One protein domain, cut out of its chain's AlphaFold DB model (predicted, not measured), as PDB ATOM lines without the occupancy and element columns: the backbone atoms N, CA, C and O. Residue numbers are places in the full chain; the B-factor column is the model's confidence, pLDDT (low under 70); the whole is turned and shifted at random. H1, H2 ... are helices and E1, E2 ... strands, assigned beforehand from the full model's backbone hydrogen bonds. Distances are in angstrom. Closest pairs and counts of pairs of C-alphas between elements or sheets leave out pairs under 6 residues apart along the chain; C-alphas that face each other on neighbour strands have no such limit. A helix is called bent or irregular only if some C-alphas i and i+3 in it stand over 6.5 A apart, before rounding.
ATOM      1  N   LEU A  18     -17.223   8.973   1.319       58.94
ATOM      2  CA  LEU A  18     -18.288   9.941   1.621       58.94
ATOM      3  C   LEU A  18     -17.782  11.101   2.482       58.94
ATOM      4  O   LEU A  18     -18.131  12.251   2.243       58.94
ATOM      5  N   ILE A  19     -16.931  10.803   3.458       62.38
ATOM      6  CA  ILE A  19     -16.362  11.805   4.365       62.38
ATOM      7  C   ILE A  19     -15.246  12.581   3.677       62.38
ATOM      8  O   ILE A  19     -15.149  13.795   3.826       62.38
ATOM      9  N   ASP A  20     -14.437  11.904   2.868       63.25
ATOM     10  CA  ASP A  20     -13.471  12.579   2.012       63.25
ATOM     11  C   ASP A  20     -14.155  13.493   0.996       63.25
ATOM     12  O   ASP A  20     -13.650  14.580   0.738       63.25
ATOM     13  N   ASP A  21     -15.289  13.086   0.424       63.97
ATOM     14  CA  ASP A  21     -16.069  13.905  -0.503       63.97
ATOM     15  C   ASP A  21     -16.747  15.078   0.226       63.97
ATOM     16  O   ASP A  21     -16.735  16.186  -0.308       63.97
ATOM     17  N   PHE A  22     -17.228  14.888   1.463       66.69
ATOM     18  CA  PHE A  22     -17.694  15.972   2.343       66.69
ATOM     19  C   PHE A  22     -16.592  17.024   2.549       66.69
ATOM     20  O   PHE A  22     -16.766  18.185   2.184       66.69
ATOM     21  N   PHE A  23     -15.407  16.604   3.006       63.25
ATOM     22  CA  PHE A  23     -14.284  17.522   3.216       63.25
ATOM     23  C   PHE A  23     -13.742  18.121   1.905       63.25
ATOM     24  O   PHE A  23     -13.314  19.272   1.887       63.25
ATOM     25  N   LYS A  24     -13.756  17.389   0.782       61.84
ATOM     26  CA  LYS A  24     -13.336  17.918  -0.533       61.84
ATOM     27  C   LYS A  24     -14.320  18.946  -1.084       61.84
ATOM     28  O   LYS A  24     -13.866  19.943  -1.638       61.84
ATOM     29  N   GLY A  25     -15.626  18.714  -0.947       54.97
ATOM     30  CA  GLY A  25     -16.673  19.641  -1.381       54.97
ATOM     31  C   GLY A  25     -16.588  20.982  -0.652       54.97
ATOM     32  O   GLY A  25     -16.676  22.034  -1.287       54.97
ATOM     33  N   GLU A  26     -16.287  20.955   0.649       54.31
ATOM     34  CA  GLU A  26     -16.070  22.158   1.466       54.31
ATOM     35  C   GLU A  26     -14.826  22.968   1.045       54.31
ATOM     36  O   GLU A  26     -14.801  24.184   1.207       54.31
ATOM     37  N   HIS A  27     -13.810  22.346   0.436       48.41
ATOM     38  CA  HIS A  27     -12.636  23.056  -0.094       48.41
ATOM     39  C   HIS A  27     -12.865  23.721  -1.467       48.41
ATOM     40  O   HIS A  27     -11.992  24.456  -1.931       48.41
ATOM     41  N   THR A  28     -13.993  23.450  -2.136       42.62
ATOM     42  CA  THR A  28     -14.287  23.950  -3.496       42.62
ATOM     43  C   THR A  28     -15.279  25.110  -3.554       42.62
ATOM     44  O   THR A  28     -15.398  25.740  -4.604       42.62
ATOM     45  N   HIS A  29     -15.954  25.423  -2.447       41.66
ATOM     46  CA  HIS A  29     -16.835  26.583  -2.324       41.66
ATOM     47  C   HIS A  29     -16.132  27.721  -1.568       41.66
ATOM     48  O   HIS A  29     -15.318  27.467  -0.686       41.66
ATOM     49  N   ASP A  30     -16.413  28.961  -1.979       39.38
ATOM     50  CA  ASP A  30     -15.761  30.210  -1.567       39.38
ATOM     51  C   ASP A  30     -15.327  30.297  -0.092       39.38
ATOM     52  O   ASP A  30     -15.980  29.819   0.837       39.38
ATOM     53  N   SER A  31     -14.209  31.001   0.101       42.34
ATOM     54  CA  SER A  31     -13.371  31.145   1.299       42.34
ATOM     55  C   SER A  31     -14.040  31.589   2.615       42.34
ATOM     56  O   SER A  31     -13.342  31.754   3.615       42.34
ATOM     57  N   GLU A  32     -15.359  31.760   2.662       44.19
ATOM     58  CA  GLU A  32     -16.105  32.129   3.874       44.19
ATOM     59  C   GLU A  32     -16.678  30.916   4.631       44.19
ATOM     60  O   GLU A  32     -16.905  31.006   5.839       44.19
ATOM     61  N   HIS A  33     -16.810  29.751   3.982       43.28
ATOM     62  CA  HIS A  33     -17.375  28.530   4.581       43.28
ATOM     63  C   HIS A  33     -16.337  27.469   4.987       43.28
ATOM     64  O   HIS A  33     -16.714  26.344   5.307       43.28
ATOM     65  N   SER A  34     -15.039  27.809   5.028       44.03
ATOM     66  CA  SER A  34     -14.007  26.860   5.479       44.03
ATOM     67  C   SER A  34     -14.272  26.384   6.915       44.03
ATOM     68  O   SER A  34     -14.331  27.165   7.874       44.03
ATOM     69  N   THR A  35     -14.471  25.078   7.036       50.97
ATOM     70  CA  THR A  35     -14.910  24.348   8.224       50.97
ATOM     71  C   THR A  35     -13.920  24.533   9.369       50.97
ATOM     72  O   THR A  35     -12.725  24.282   9.238       50.97
ATOM     73  N   PHE A  36     -14.437  24.930  10.530       55.00
ATOM     74  CA  PHE A  36     -13.723  24.980  11.812       55.00
ATOM     75  C   PHE A  36     -13.429  23.574  12.381       55.00
ATOM     76  O   PHE A  36     -12.881  23.428  13.465       55.00
ATOM     77  N   MET A  37     -13.827  22.516  11.675       65.94
ATOM     78  CA  MET A  37     -13.813  21.162  12.204       65.94
ATOM     79  C   MET A  37     -12.433  20.523  12.052       65.94
ATOM     80  O   MET A  37     -12.011  20.134  10.961       65.94
ATOM     81  N   PHE A  38     -11.723  20.418  13.169       73.31
ATOM     82  CA  PHE A  38     -10.373  19.879  13.207       73.31
ATOM     83  C   PHE A  38     -10.367  18.347  13.222       73.31
ATOM     84  O   PHE A  38     -11.229  17.711  13.825       73.31
ATOM     85  N   LYS A  39      -9.364  17.742  12.578       84.81
ATOM     86  CA  LYS A  39      -9.073  16.311  12.725       84.81
ATOM     87  C   LYS A  39      -8.131  16.142  13.913       84.81
ATOM     88  O   LYS A  39      -7.020  16.663  13.877       84.81
ATOM     89  N   ILE A  40      -8.572  15.425  14.941       89.69
ATOM     90  CA  ILE A  40      -7.821  15.253  16.188       89.69
ATOM     91  C   ILE A  40      -7.266  13.818  16.249       89.69
ATOM     92  O   ILE A  40      -8.049  12.864  16.157       89.69
ATOM     93  N   PRO A  41      -5.938  13.627  16.371       90.88
ATOM     94  CA  PRO A  41      -5.336  12.308  16.548       90.88
ATOM     95  C   PRO A  41      -5.825  11.612  17.824       90.88
ATOM     96  O   PRO A  41      -5.875  12.210  18.895       90.88
ATOM     97  N   PHE A  42      -6.186  10.330  17.718       92.31
ATOM     98  CA  PHE A  42      -6.760   9.573  18.840       92.31
ATOM     99  C   PHE A  42      -5.786   9.386  20.015       92.31
ATOM    100  O   PHE A  42      -6.208   9.260  21.159       92.31
ATOM    101  N   ASP A  43      -4.480   9.364  19.748       92.62
ATOM    102  CA  ASP A  43      -3.426   9.204  20.754       92.62
ATOM    103  C   ASP A  43      -3.221  10.442  21.646       92.62
ATOM    104  O   ASP A  43      -2.486  10.365  22.629       92.62
ATOM    105  N   GLN A  44      -3.907  11.553  21.358       93.50
ATOM    106  CA  GLN A  44      -3.939  12.738  22.220       93.50
ATOM    107  C   GLN A  44      -4.930  12.622  23.390       93.50
ATOM    108  O   GLN A  44      -4.954  13.509  24.246       93.50
ATOM    109  N   PHE A  45      -5.755  11.570  23.431       95.50
ATOM    110  CA  PHE A  45      -6.736  11.355  24.494       95.50
ATOM    111  C   PHE A  45      -6.232  10.353  25.539       95.50
ATOM    112  O   PHE A  45      -5.817   9.240  25.207       95.50
ATOM    113  N   THR A  46      -6.329  10.727  26.813       95.06
ATOM    114  CA  THR A  46      -6.042   9.873  27.975       95.06
ATOM    115  C   THR A  46      -7.253   9.779  28.907       95.06
ATOM    116  O   THR A  46      -8.272  10.433  28.688       95.06
ATOM    117  N   ASP A  47      -7.178   8.895  29.906       95.06
ATOM    118  CA  ASP A  47      -8.167   8.792  30.995       95.06
ATOM    119  C   ASP A  47      -9.615   8.536  30.534       95.06
ATOM    120  O   ASP A  47     -10.592   8.994  31.132       95.06
ATOM    121  N   LEU A  48      -9.756   7.753  29.457       95.88
ATOM    122  CA  LEU A  48     -11.045   7.427  28.854       95.88
ATOM    123  C   LEU A  48     -11.944   6.680  29.847       95.88
ATOM    124  O   LEU A  48     -11.669   5.541  30.226       95.88
ATOM    125  N   THR A  49     -13.071   7.295  30.191       96.50
ATOM    126  CA  THR A  49     -14.090   6.730  31.079       96.50
ATOM    127  C   THR A  49     -15.440   6.739  30.375       96.50
ATOM    128  O   THR A  49     -15.906   7.787  29.940       96.50
ATOM    129  N   CYS A  50     -16.087   5.578  30.252       95.12
ATOM    130  CA  CYS A  50     -17.429   5.492  29.672       95.12
ATOM    131  C   CYS A  50     -18.447   6.157  30.612       95.12
ATOM    132  O   CYS A  50     -18.565   5.751  31.766       95.12
ATOM    133  N   ILE A  51     -19.166   7.165  30.115       91.69
ATOM    134  CA  ILE A  51     -20.233   7.868  30.843       91.69
ATOM    135  C   ILE A  51     -21.574   7.195  30.561       91.69
ATOM    136  O   ILE A  51     -22.362   6.947  31.468       91.69
ATOM    137  N   ASN A  52     -21.842   6.912  29.287       88.38
ATOM    138  CA  ASN A  52     -23.116   6.373  28.835       88.38
ATOM    139  C   ASN A  52     -22.909   5.525  27.577       88.38
ATOM    140  O   ASN A  52     -22.022   5.791  26.766       88.38
ATOM    141  N   LYS A  53     -23.747   4.509  27.398       86.50
ATOM    142  CA  LYS A  53     -23.818   3.719  26.177       86.50
ATOM    143  C   LYS A  53     -25.277   3.548  25.766       86.50
ATOM    144  O   LYS A  53     -26.008   2.777  26.381       86.50
ATOM    145  N   GLY A  54     -25.671   4.265  24.718       78.00
ATOM    146  CA  GLY A  54     -26.992   4.187  24.107       78.00
ATOM    147  C   GLY A  54     -27.021   3.290  22.868       78.00
ATOM    148  O   GLY A  54     -26.051   2.609  22.536       78.00
ATOM    149  N   GLY A  55     -28.156   3.306  22.165       72.75
ATOM    150  CA  GLY A  55     -28.339   2.548  20.921       72.75
ATOM    151  C   GLY A  55     -27.615   3.143  19.706       72.75
ATOM    152  O   GLY A  55     -27.229   2.396  18.813       72.75
ATOM    153  N   PHE A  56     -27.412   4.465  19.683       77.81
ATOM    154  CA  PHE A  56     -26.798   5.184  18.556       77.81
ATOM    155  C   PHE A  56     -25.348   5.599  18.809       77.81
ATOM    156  O   PHE A  56     -24.572   5.765  17.869       77.81
ATOM    157  N   SER A  57     -24.968   5.786  20.072       87.81
ATOM    158  CA  SER A  57     -23.633   6.244  20.434       87.81
ATOM    159  C   SER A  57     -23.206   5.758  21.816       87.81
ATOM    160  O   SER A  57     -24.027   5.431  22.676       87.81
ATOM    161  N   ALA A  58     -21.894   5.721  22.018       91.94
ATOM    162  CA  ALA A  58     -21.264   5.578  23.318       91.94
ATOM    163  C   ALA A  58     -20.524   6.876  23.658       91.94
ATOM    164  O   ALA A  58     -19.768   7.403  22.843       91.94
ATOM    165  N   ILE A  59     -20.746   7.384  24.862       94.06
ATOM    166  CA  ILE A  59     -20.217   8.655  25.345       94.06
ATOM    167  C   ILE A  59     -19.106   8.369  26.346       94.06
ATOM    168  O   ILE A  59     -19.334   7.703  27.358       94.06
ATOM    169  N   TYR A  60     -17.915   8.901  26.089       96.25
ATOM    170  CA  TYR A  60     -16.771   8.805  26.992       96.25
ATOM    171  C   TYR A  60     -16.343  10.192  27.457       96.25
ATOM    172  O   TYR A  60     -16.320  11.130  26.666       96.25
ATOM    173  N   LYS A  61     -15.946  10.310  28.723       96.88
ATOM    174  CA  LYS A  61     -15.097  11.401  29.198       96.88
ATOM    175  C   LYS A  61     -13.655  11.050  28.855       96.88
ATOM    176  O   LYS A  61     -13.269   9.896  29.032       96.88
ATOM    177  N   ALA A  62     -12.871  12.015  28.400       97.12
ATOM    178  CA  ALA A  62     -11.431  11.862  28.229       97.12
ATOM    179  C   ALA A  62     -10.715  13.167  28.576       97.12
ATOM    180  O   ALA A  62     -11.313  14.240  28.506       97.12
ATOM    181  N   THR A  63      -9.429  13.076  28.887       96.56
ATOM    182  CA  THR A  63      -8.539  14.235  28.967       96.56
ATOM    183  C   THR A  63      -7.831  14.384  27.624       96.56
ATOM    184  O   THR A  63      -7.217  13.439  27.125       96.56
ATOM    185  N   TRP A  64      -7.959  15.549  26.992       95.19
ATOM    186  CA  TRP A  64      -7.342  15.868  25.707       95.19
ATOM    187  C   TRP A  64      -6.111  16.749  25.900       95.19
ATOM    188  O   TRP A  64      -6.199  17.849  26.446       95.19
ATOM    189  N   LYS A  65      -4.971  16.274  25.393       91.12
ATOM    190  CA  LYS A  65      -3.715  17.025  25.289       91.12
ATOM    191  C   LYS A  65      -3.733  17.846  24.002       91.12
ATOM    192  O   LYS A  65      -3.204  17.405  22.983       91.12
ATOM    193  N   CYS A  66      -4.414  18.991  24.032       78.62
ATOM    194  CA  CYS A  66      -4.605  19.821  22.841       78.62
ATOM    195  C   CYS A  66      -3.308  20.505  22.382       78.62
ATOM    196  O   CYS A  66      -3.127  20.694  21.185       78.62
ATOM    197  N   ASP A  67      -2.394  20.784  23.317       71.31
ATOM    198  CA  ASP A  67      -1.029  21.270  23.094       71.31
ATOM    199  C   ASP A  67      -0.084  20.666  24.155       71.31
ATOM    200  O   ASP A  67      -0.539  20.105  25.152       71.31
ATOM    201  N   HIS A  68       1.241  20.798  23.990       62.69
ATOM    202  CA  HIS A  68       2.242  20.226  24.914       62.69
ATOM    203  C   HIS A  68       2.124  20.680  26.385       62.69
ATOM    204  O   HIS A  68       2.735  20.053  27.247       62.69
ATOM    205  N   GLU A  69       1.358  21.735  26.676       66.50
ATOM    206  CA  GLU A  69       1.211  22.304  28.024       66.50
ATOM    207  C   GLU A  69      -0.239  22.366  28.533       66.50
ATOM    208  O   GLU A  69      -0.441  22.629  29.715       66.50
ATOM    209  N   ASN A  70      -1.246  22.104  27.688       80.62
ATOM    210  CA  ASN A  70      -2.656  22.263  28.056       80.62
ATOM    211  C   ASN A  70      -3.410  20.934  27.975       80.62
ATOM    212  O   ASN A  70      -3.493  20.306  26.917       80.62
ATOM    213  N   GLU A  71      -4.001  20.548  29.103       90.94
ATOM    214  CA  GLU A  71      -4.904  19.408  29.227       90.94
ATOM    215  C   GLU A  71      -6.307  19.921  29.540       90.94
ATOM    216  O   GLU A  71      -6.497  20.708  30.471       90.94
ATOM    217  N   ILE A  72      -7.291  19.499  28.747       92.94
ATOM    218  CA  ILE A  72      -8.699  19.838  28.971       92.94
ATOM    219  C   ILE A  72      -9.559  18.583  28.975       92.94
ATOM    220  O   ILE A  72      -9.328  17.652  28.204       92.94
ATOM    221  N   ASP A  73     -10.581  18.567  29.822       95.19
ATOM    222  CA  ASP A  73     -11.571  17.498  29.810       95.19
ATOM    223  C   ASP A  73     -12.542  17.682  28.634       95.19
ATOM    224  O   ASP A  73     -13.103  18.759  28.418       95.19
ATOM    225  N   VAL A  74     -12.763  16.603  27.886       95.88
ATOM    226  CA  VAL A  74     -13.637  16.560  26.709       95.88
ATOM    227  C   VAL A  74     -14.600  15.383  26.767       95.88
ATOM    228  O   VAL A  74     -14.407  14.413  27.508       95.88
ATOM    229  N   VAL A  75     -15.631  15.457  25.929       96.69
ATOM    230  CA  VAL A  75     -16.525  14.338  25.644       96.69
ATOM    231  C   VAL A  75     -16.193  13.759  24.274       96.69
ATOM    232  O   VAL A  75     -16.106  14.481  23.283       96.69
ATOM    233  N   LEU A  76     -16.031  12.440  24.216       96.00
ATOM    234  CA  LEU A  76     -15.902  11.669  22.987       96.00
ATOM    235  C   LEU A  76     -17.226  10.949  22.727       96.00
ATOM    236  O   LEU A  76     -17.535   9.945  23.376       96.00
ATOM    237  N   LYS A  77     -18.008  11.457  21.770       94.19
ATOM    238  CA  LYS A  77     -19.215  10.790  21.270       94.19
ATOM    239  C   LYS A  77     -18.809   9.822  20.166       94.19
ATOM    240  O   LYS A  77     -18.554  10.224  19.032       94.19
ATOM    241  N   VAL A  78     -18.713   8.544  20.514       91.88
ATOM    242  CA  VAL A  78     -18.394   7.455  19.589       91.88
ATOM    243  C   VAL A  78     -19.685   7.001  18.924       91.88
ATOM    244  O   VAL A  78     -20.589   6.517  19.601       91.88
ATOM    245  N   ILE A  79     -19.776   7.135  17.606       87.06
ATOM    246  CA  ILE A  79     -20.955   6.696  16.854       87.06
ATOM    247  C   ILE A  79     -20.938   5.166  16.751       87.06
ATOM    248  O   ILE A  79     -19.933   4.573  16.349       87.06
ATOM    249  N   GLU A  80     -22.027   4.520  17.172       80.94
ATOM    250  CA  GLU A  80     -22.151   3.062  17.189       80.94
ATOM    251  C   GLU A  80     -22.636   2.518  15.837       80.94
ATOM    252  O   GLU A  80     -23.414   3.151  15.118       80.94
ATOM    253  N   ASP A  81     -22.146   1.325  15.490       61.22
ATOM    254  CA  ASP A  81     -22.317   0.732  14.165       61.22
ATOM    255  C   ASP A  81     -23.715   0.129  14.001       61.22
ATOM    256  O   ASP A  81     -23.985  -1.023  14.351       61.22
ATOM    257  N   THR A  82     -24.640   0.944  13.501       53.84
ATOM    258  CA  THR A  82     -25.904   0.465  12.941       53.84
ATOM    259  C   THR A  82     -25.791   0.495  11.420       53.84
ATOM    260  O   THR A  82     -25.036   1.288  10.869       53.84
ATOM    261  N   LYS A  83     -26.537  -0.371  10.722       54.78
ATOM    262  CA  LYS A  83     -26.432  -0.666   9.272       54.78
ATOM    263  C   LYS A  83     -26.425   0.548   8.305       54.78
ATOM    264  O   LYS A  83     -26.217   0.338   7.116       54.78
ATOM    265  N   ASN A  84     -26.621   1.774   8.803       54.88
ATOM    266  CA  ASN A  84     -26.644   3.058   8.096       54.88
ATOM    267  C   ASN A  84     -25.642   4.089   8.687       54.88
ATOM    268  O   ASN A  84     -25.934   5.280   8.737       54.88
ATOM    269  N   MET A  85     -24.475   3.643   9.171       51.88
ATOM    270  CA  MET A  85     -23.492   4.443   9.927       51.88
ATOM    271  C   MET A  85     -23.096   5.796   9.320       51.88
ATOM    272  O   MET A  85     -22.877   6.756  10.060       51.88
ATOM    273  N   ASP A  86     -23.004   5.877   7.992       57.44
ATOM    274  CA  ASP A  86     -22.607   7.114   7.324       57.44
ATOM    275  C   ASP A  86     -23.660   8.216   7.518       57.44
ATOM    276  O   ASP A  86     -23.299   9.383   7.586       57.44
ATOM    277  N   SER A  87     -24.950   7.893   7.685       70.38
ATOM    278  CA  SER A  87     -25.981   8.932   7.711       70.38
ATOM    279  C   SER A  87     -25.999   9.725   9.015       70.38
ATOM    280  O   SER A  87     -26.077  10.940   8.947       70.38
ATOM    281  N   ALA A  88     -25.921   9.087  10.191       76.81
ATOM    282  CA  ALA A  88     -26.077   9.804  11.465       76.81
ATOM    283  C   ALA A  88     -24.881  10.717  11.773       76.81
ATOM    284  O   ALA A  88     -25.060  11.883  12.121       76.81
ATOM    285  N   PHE A  89     -23.661  10.205  11.578       82.44
ATOM    286  CA  PHE A  89     -22.443  10.997  11.741       82.44
ATOM    287  C   PHE A  89     -22.408  12.165  10.750       82.44
ATOM    288  O   PHE A  89     -22.219  13.304  11.166       82.44
ATOM    289  N   LEU A  90     -22.646  11.908   9.455       79.44
ATOM    290  CA  LEU A  90     -22.674  12.977   8.453       79.44
ATOM    291  C   LEU A  90     -23.792  13.979   8.731       79.44
ATOM    292  O   LEU A  90     -23.567  15.170   8.581       79.44
ATOM    293  N   ASN A  91     -24.974  13.529   9.154       83.19
ATOM    294  CA  ASN A  91     -26.085  14.419   9.472       83.19
ATOM    295  C   ASN A  91     -25.736  15.371  10.611       83.19
ATOM    296  O   ASN A  91     -25.950  16.575  10.488       83.19
ATOM    297  N   GLU A  92     -25.116  14.848  11.667       88.06
ATOM    298  CA  GLU A  92     -24.630  15.673  12.762       88.06
ATOM    299  C   GLU A  92     -23.596  16.695  12.261       88.06
ATOM    300  O   GLU A  92     -23.778  17.893  12.480       88.06
ATOM    301  N   LEU A  93     -22.587  16.274  11.485       85.56
ATOM    302  CA  LEU A  93     -21.593  17.198  10.917       85.56
ATOM    303  C   LEU A  93     -22.207  18.259   9.992       85.56
ATOM    304  O   LEU A  93     -21.808  19.420  10.044       85.56
ATOM    305  N   MET A  94     -23.189  17.887   9.170       84.56
ATOM    306  CA  MET A  94     -23.871  18.804   8.256       84.56
ATOM    307  C   MET A  94     -24.629  19.896   9.007       84.56
ATOM    308  O   MET A  94     -24.611  21.050   8.576       84.56
ATOM    309  N   VAL A  95     -25.250  19.567  10.145       87.88
ATOM    310  CA  VAL A  95     -25.873  20.573  11.017       87.88
ATOM    311  C   VAL A  95     -24.818  21.544  11.550       87.88
ATOM    312  O   VAL A  95     -24.993  22.756  11.409       87.88
ATOM    313  N   TYR A  96     -23.692  21.040  12.067       86.19
ATOM    314  CA  TYR A  96     -22.587  21.889  12.532       86.19
ATOM    315  C   TYR A  96     -22.052  22.817  11.431       86.19
ATOM    316  O   TYR A  96     -21.910  24.020  11.656       86.19
ATOM    317  N   THR A  97     -21.820  22.300  10.220       81.81
ATOM    318  CA  THR A  97     -21.371  23.113   9.077       81.81
ATOM    319  C   THR A  97     -22.406  24.180   8.703       81.81
ATOM    320  O   THR A  97     -22.044  25.341   8.506       81.81
ATOM    321  N   ARG A  98     -23.699  23.835   8.637       82.88
ATOM    322  CA  ARG A  98     -24.773  24.759   8.214       82.88
ATOM    323  C   ARG A  98     -25.013  25.896   9.209       82.88
ATOM    324  O   ARG A  98     -25.379  27.005   8.810       82.88
ATOM    325  N   CYS A  99     -24.802  25.638  10.495       80.81
ATOM    326  CA  CYS A  99     -24.883  26.652  11.544       80.81
ATOM    327  C   CYS A  99     -23.618  27.528  11.631       80.81
ATOM    328  O   CYS A  99     -23.701  28.661  12.109       80.81
ATOM    329  N   GLY A 100     -22.479  27.068  11.103       70.44
ATOM    330  CA  GLY A 100     -21.251  27.852  10.968       70.44
ATOM    331  C   GLY A 100     -20.499  28.095  12.286       70.44
ATOM    332  O   GLY A 100     -20.730  27.436  13.297       70.44
ATOM    333  N   LYS A 101     -19.563  29.058  12.273       63.47
ATOM    334  CA  LYS A 101     -18.612  29.320  13.378       63.47
ATOM    335  C   LYS A 101     -19.237  29.907  14.651       63.47
ATOM    336  O   LYS A 101     -18.586  29.888  15.688       63.47
ATOM    337  N   ASN A 102     -20.484  30.370  14.600       65.12
ATOM    338  CA  ASN A 102     -21.149  31.029  15.732       65.12
ATOM    339  C   ASN A 102     -21.928  30.036  16.614       65.12
ATOM    340  O   ASN A 102     -22.868  30.420  17.294       65.12
ATOM    341  N   PHE A 103     -21.570  28.749  16.605       68.31
ATOM    342  CA  PHE A 103     -22.319  27.684  17.284       68.31
ATOM    343  C   PHE A 103     -22.519  27.950  18.791       68.31
ATOM    344  O   PHE A 103     -23.600  27.703  19.327       68.31
ATOM    345  N   SER A 104     -21.514  28.539  19.452       64.19
ATOM    346  CA  SER A 104     -21.613  28.981  20.849       64.19
ATOM    347  C   SER A 104     -22.632  30.105  21.045       64.19
ATOM    348  O   SER A 104     -23.419  30.021  21.984       64.19
ATOM    349  N   ASP A 105     -22.659  31.101  20.154       71.44
ATOM    350  CA  ASP A 105     -23.601  32.237  20.198       71.44
ATOM    351  C   ASP A 105     -25.041  31.797  19.886       71.44
ATOM    352  O   ASP A 105     -26.019  32.427  20.293       71.44
ATOM    353  N   LEU A 106     -25.177  30.687  19.157       79.00
ATOM    354  CA  LEU A 106     -26.453  30.036  18.872       79.00
ATOM    355  C   LEU A 106     -26.889  29.082  19.992       79.00
ATOM    356  O   LEU A 106     -27.934  28.452  19.854       79.00
ATOM    357  N   HIS A 107     -26.120  28.987  21.087       83.38
ATOM    358  CA  HIS A 107     -26.398  28.115  22.230       83.38
ATOM    359  C   HIS A 107     -26.573  26.641  21.826       83.38
ATOM    360  O   HIS A 107     -27.417  25.905  22.328       83.38
ATOM    361  N   PHE A 108     -25.720  26.168  20.928       89.38
ATOM    362  CA  PHE A 108     -25.623  24.753  20.601       89.38
ATOM    363  C   PHE A 108     -24.346  24.139  21.185       89.38
ATOM    364  O   PHE A 108     -23.367  24.846  21.450       89.38
ATOM    365  N   GLN A 109     -24.345  22.822  21.409       91.50
ATOM    366  CA  GLN A 109     -23.214  22.145  22.039       91.50
ATOM    367  C   GLN A 109     -21.941  22.290  21.209       91.50
ATOM    368  O   GLN A 109     -21.922  22.010  20.020       91.50
ATOM    369  N   GLU A 110     -20.849  22.696  21.844       88.81
ATOM    370  CA  GLU A 110     -19.600  22.965  21.136       88.81
ATOM    371  C   GLU A 110     -18.875  21.679  20.742       88.81
ATOM    372  O   GLU A 110     -18.658  20.791  21.573       88.81
ATOM    373  N   ILE A 111     -18.431  21.628  19.484       88.62
ATOM    374  CA  ILE A 111     -17.510  20.609  18.983       88.62
ATOM    375  C   ILE A 111     -16.118  21.205  18.795       88.62
ATOM    376  O   ILE A 111     -15.954  22.295  18.248       88.62
ATOM    377  N   TYR A 112     -15.104  20.463  19.223       87.94
ATOM    378  CA  TYR A 112     -13.706  20.781  18.942       87.94
ATOM    379  C   TYR A 112     -13.247  20.184  17.616       87.94
ATOM    380  O   TYR A 112     -12.368  20.732  16.955       87.94
ATOM    381  N   GLY A 113     -13.841  19.068  17.205       88.88
ATOM    382  CA  GLY A 113     -13.467  18.410  15.967       88.88
ATOM    383  C   GLY A 113     -13.953  16.976  15.901       88.88
ATOM    384  O   GLY A 113     -14.833  16.550  16.649       88.88
ATOM    385  N   ILE A 114     -13.345  16.227  14.994       90.12
ATOM    386  CA  ILE A 114     -13.628  14.815  14.777       90.12
ATOM    387  C   ILE A 114     -12.367  13.979  14.945       90.12
ATOM    388  O   ILE A 114     -11.247  14.425  14.696       90.12
ATOM    389  N   CYS A 115     -12.562  12.726  15.321       89.88
ATOM    390  CA  CYS A 115     -11.504  11.747  15.493       89.88
ATOM    391  C   CYS A 115     -11.936  10.398  14.891       89.88
ATOM    392  O   CYS A 115     -13.126  10.119  14.724       89.88
ATOM    393  N   ARG A 116     -10.957   9.561  14.538       86.75
ATOM    394  CA  ARG A 116     -11.174   8.155  14.187       86.75
ATOM    395  C   ARG A 116     -10.418   7.282  15.162       86.75
ATOM    396  O   ARG A 116      -9.207   7.434  15.304       86.75
ATOM    397  N   ASP A 117     -11.101   6.312  15.751       88.25
ATOM    398  CA  ASP A 117     -10.413   5.284  16.522       88.25
ATOM    399  C   ASP A 117      -9.567   4.411  15.566       88.25
ATOM    400  O   ASP A 117     -10.111   3.789  14.645       88.25
ATOM    401  N   PRO A 118      -8.237   4.322  15.744       87.50
ATOM    402  CA  PRO A 118      -7.376   3.555  14.851       87.50
ATOM    403  C   PRO A 118      -7.615   2.040  14.935       87.50
ATOM    404  O   PRO A 118      -7.324   1.340  13.959       87.50
ATOM    405  N   LYS A 119      -8.139   1.532  16.058       88.25
ATOM    406  CA  LYS A 119      -8.427   0.112  16.299       88.25
ATOM    407  C   LYS A 119      -9.825  -0.259  15.826       88.25
ATOM    408  O   LYS A 119      -9.965  -1.189  15.038       88.25
ATOM    409  N   THR A 120     -10.845   0.460  16.291       87.38
ATOM    410  CA  THR A 120     -12.248   0.126  15.979       87.38
ATOM    411  C   THR A 120     -12.732   0.733  14.665       87.38
ATOM    412  O   THR A 120     -13.761   0.312  14.152       87.38
ATOM    413  N   LYS A 121     -11.992   1.703  14.108       84.50
ATOM    414  CA  LYS A 121     -12.336   2.480  12.902       84.50
ATOM    415  C   LYS A 121     -13.596   3.341  13.026       84.50
ATOM    416  O   LYS A 121     -13.957   3.980  12.033       84.50
ATOM    417  N   LYS A 122     -14.206   3.402  14.216       86.38
ATOM    418  CA  LYS A 122     -15.400   4.200  14.507       86.38
ATOM    419  C   LYS A 122     -15.111   5.695  14.437       86.38
ATOM    420  O   LYS A 122     -14.007   6.144  14.766       86.38
ATOM    421  N   PHE A 123     -16.127   6.442  14.020       87.00
ATOM    422  CA  PHE A 123     -16.116   7.899  14.034       87.00
ATOM    423  C   PHE A 123     -16.428   8.424  15.428       87.00
ATOM    424  O   PHE A 123     -17.261   7.869  16.149       87.00
ATOM    425  N   ILE A 124     -15.738   9.499  15.784       91.50
ATOM    426  CA  ILE A 124     -15.840  10.144  17.083       91.50
ATOM    427  C   ILE A 124     -16.020  11.638  16.852       91.50
ATOM    428  O   ILE A 124     -15.242  12.248  16.118       91.50
ATOM    429  N   ILE A 125     -17.018  12.221  17.504       92.44
ATOM    430  CA  ILE A 125     -17.170  13.671  17.612       92.44
ATOM    431  C   ILE A 125     -16.597  14.089  18.965       92.44
ATOM    432  O   ILE A 125     -16.961  13.530  20.003       92.44
ATOM    433  N   VAL A 126     -15.664  15.038  18.942       94.19
ATOM    434  CA  VAL A 126     -14.983  15.565  20.128       94.19
ATOM    435  C   VAL A 126     -15.694  16.846  20.539       94.19
ATOM    436  O   VAL A 126     -15.747  17.798  19.761       94.19
ATOM    437  N   MET A 127     -16.252  16.867  21.744       93.38
ATOM    438  CA  MET A 127     -17.154  17.917  22.219       93.38
ATOM    439  C   MET A 127     -16.630  18.550  23.510       93.38
ATOM    440  O   MET A 127     -15.942  17.890  24.297       93.38
ATOM    441  N   LYS A 128     -17.001  19.811  23.762       92.75
ATOM    442  CA  LYS A 128     -16.815  20.437  25.080       92.75
ATOM    443  C   LYS A 128     -17.536  19.604  26.143       92.75
ATOM    444  O   LYS A 128     -18.644  19.123  25.905       92.75
ATOM    445  N   LEU A 129     -16.922  19.432  27.313       94.00
ATOM    446  CA  LEU A 129     -17.587  18.802  28.450       94.00
ATOM    447  C   LEU A 129     -18.620  19.760  29.062       94.00
ATOM    448  O   LEU A 129     -18.269  20.844  29.523       94.00
TER     449      LEU A 129
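What this domain is: This is residues 18 to 129 of the 333 residues of a protein of Gigaspora rosea (UniProt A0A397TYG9). Picture a strongly twisted wall of five strands whose first three, E1, E2 and E3, are sharply bent, with the helix H2 packed over the E5 and E4 end of it. A short helix, H1, sits beyond H2, away from the wall, and a long unnamed stretch, residues 27 to 44, leads back past E4 to E1. The printed part has 112 residues with two named helices and five named strands, in the order H1 E1 E2 E3 H2 E4 E5; the sheet runs E1 E2 E3 E5 E4, all antiparallel. The class is mixed, helices and strands, in two layers, H2 on one face of the sheet. The whole is compact, with a radius of gyration of the C-alphas of 14.3 A and spans of 40 by 39 by 27 A.

How they stand to each other: Going along, you meet H1, residues 18 to 26; E1, 45 to 53; E2, 57 to 67; E3, 70 to 79; H2, 85 to 102; E4, 111 to 116; and E5, 123 to 128. H1 is not on the sheet; it is close to but not clearly touching H2, the closest C-alphas being those of Ile 19 and Leu 90, 7.6 A apart, at a shallow tilt of 21 degrees, the same way. Residues 38 to 39 pair, parallel, with residues 113 to 114 of E4. E1, E2 and E3 form a meander, each strand the antiparallel neighbour of the one before: look for N 49 and O 61 at 2.9 A, and N 60 and O 76 at 2.9 A. E3 and E5 show N 77 and O 125 at 2.9 A; the hairpin E4 and E5 shows N 115 and O 124 at 2.8 A. E3, H2 and E4 make a split strand-helix-strand unit, with E5 between its strands and a right-handed crossover. H2 is on the sheet at a height of 10.0 A, over E5 and E4; its closest C-alphas to E3 are Phe 89 and Ile 79, 6.8 A. Each O i to N i+4 pair is within hydrogen-bond range in H1, and 11 of 14 in H2, which is irregular: C-alphas 98 and 101 are 9.2 A apart.

Where its parts are: Find C-alpha 18 at (-18.288, 9.941, 1.621), where H1 begins; it runs 12.4 A to residue 26. E1 covers 18.8 A and bends by 64 degrees at residue 48; E2 covers 27.3 A and E3 26.5 A. H2 starts at C-alpha 85, (-23.492, 4.443, 9.927), and covers 27.3 A. E4 covers 14.8 A, and E5 16.7 A, ending at C-alpha 128, (-16.815, 20.437, 25.080).

The domain as a whole: The C-alphas of Glu 69 and Lys 83 are the two farthest apart, 40.5 A. The printed part has no cut, and the link from H1 to E1, 18 residues, is long. Mean pLDDT of the printed part is 78.7; look for values under 70 at residues 18 to 37, 68 to 69, 81 to 86 and 101 to 104.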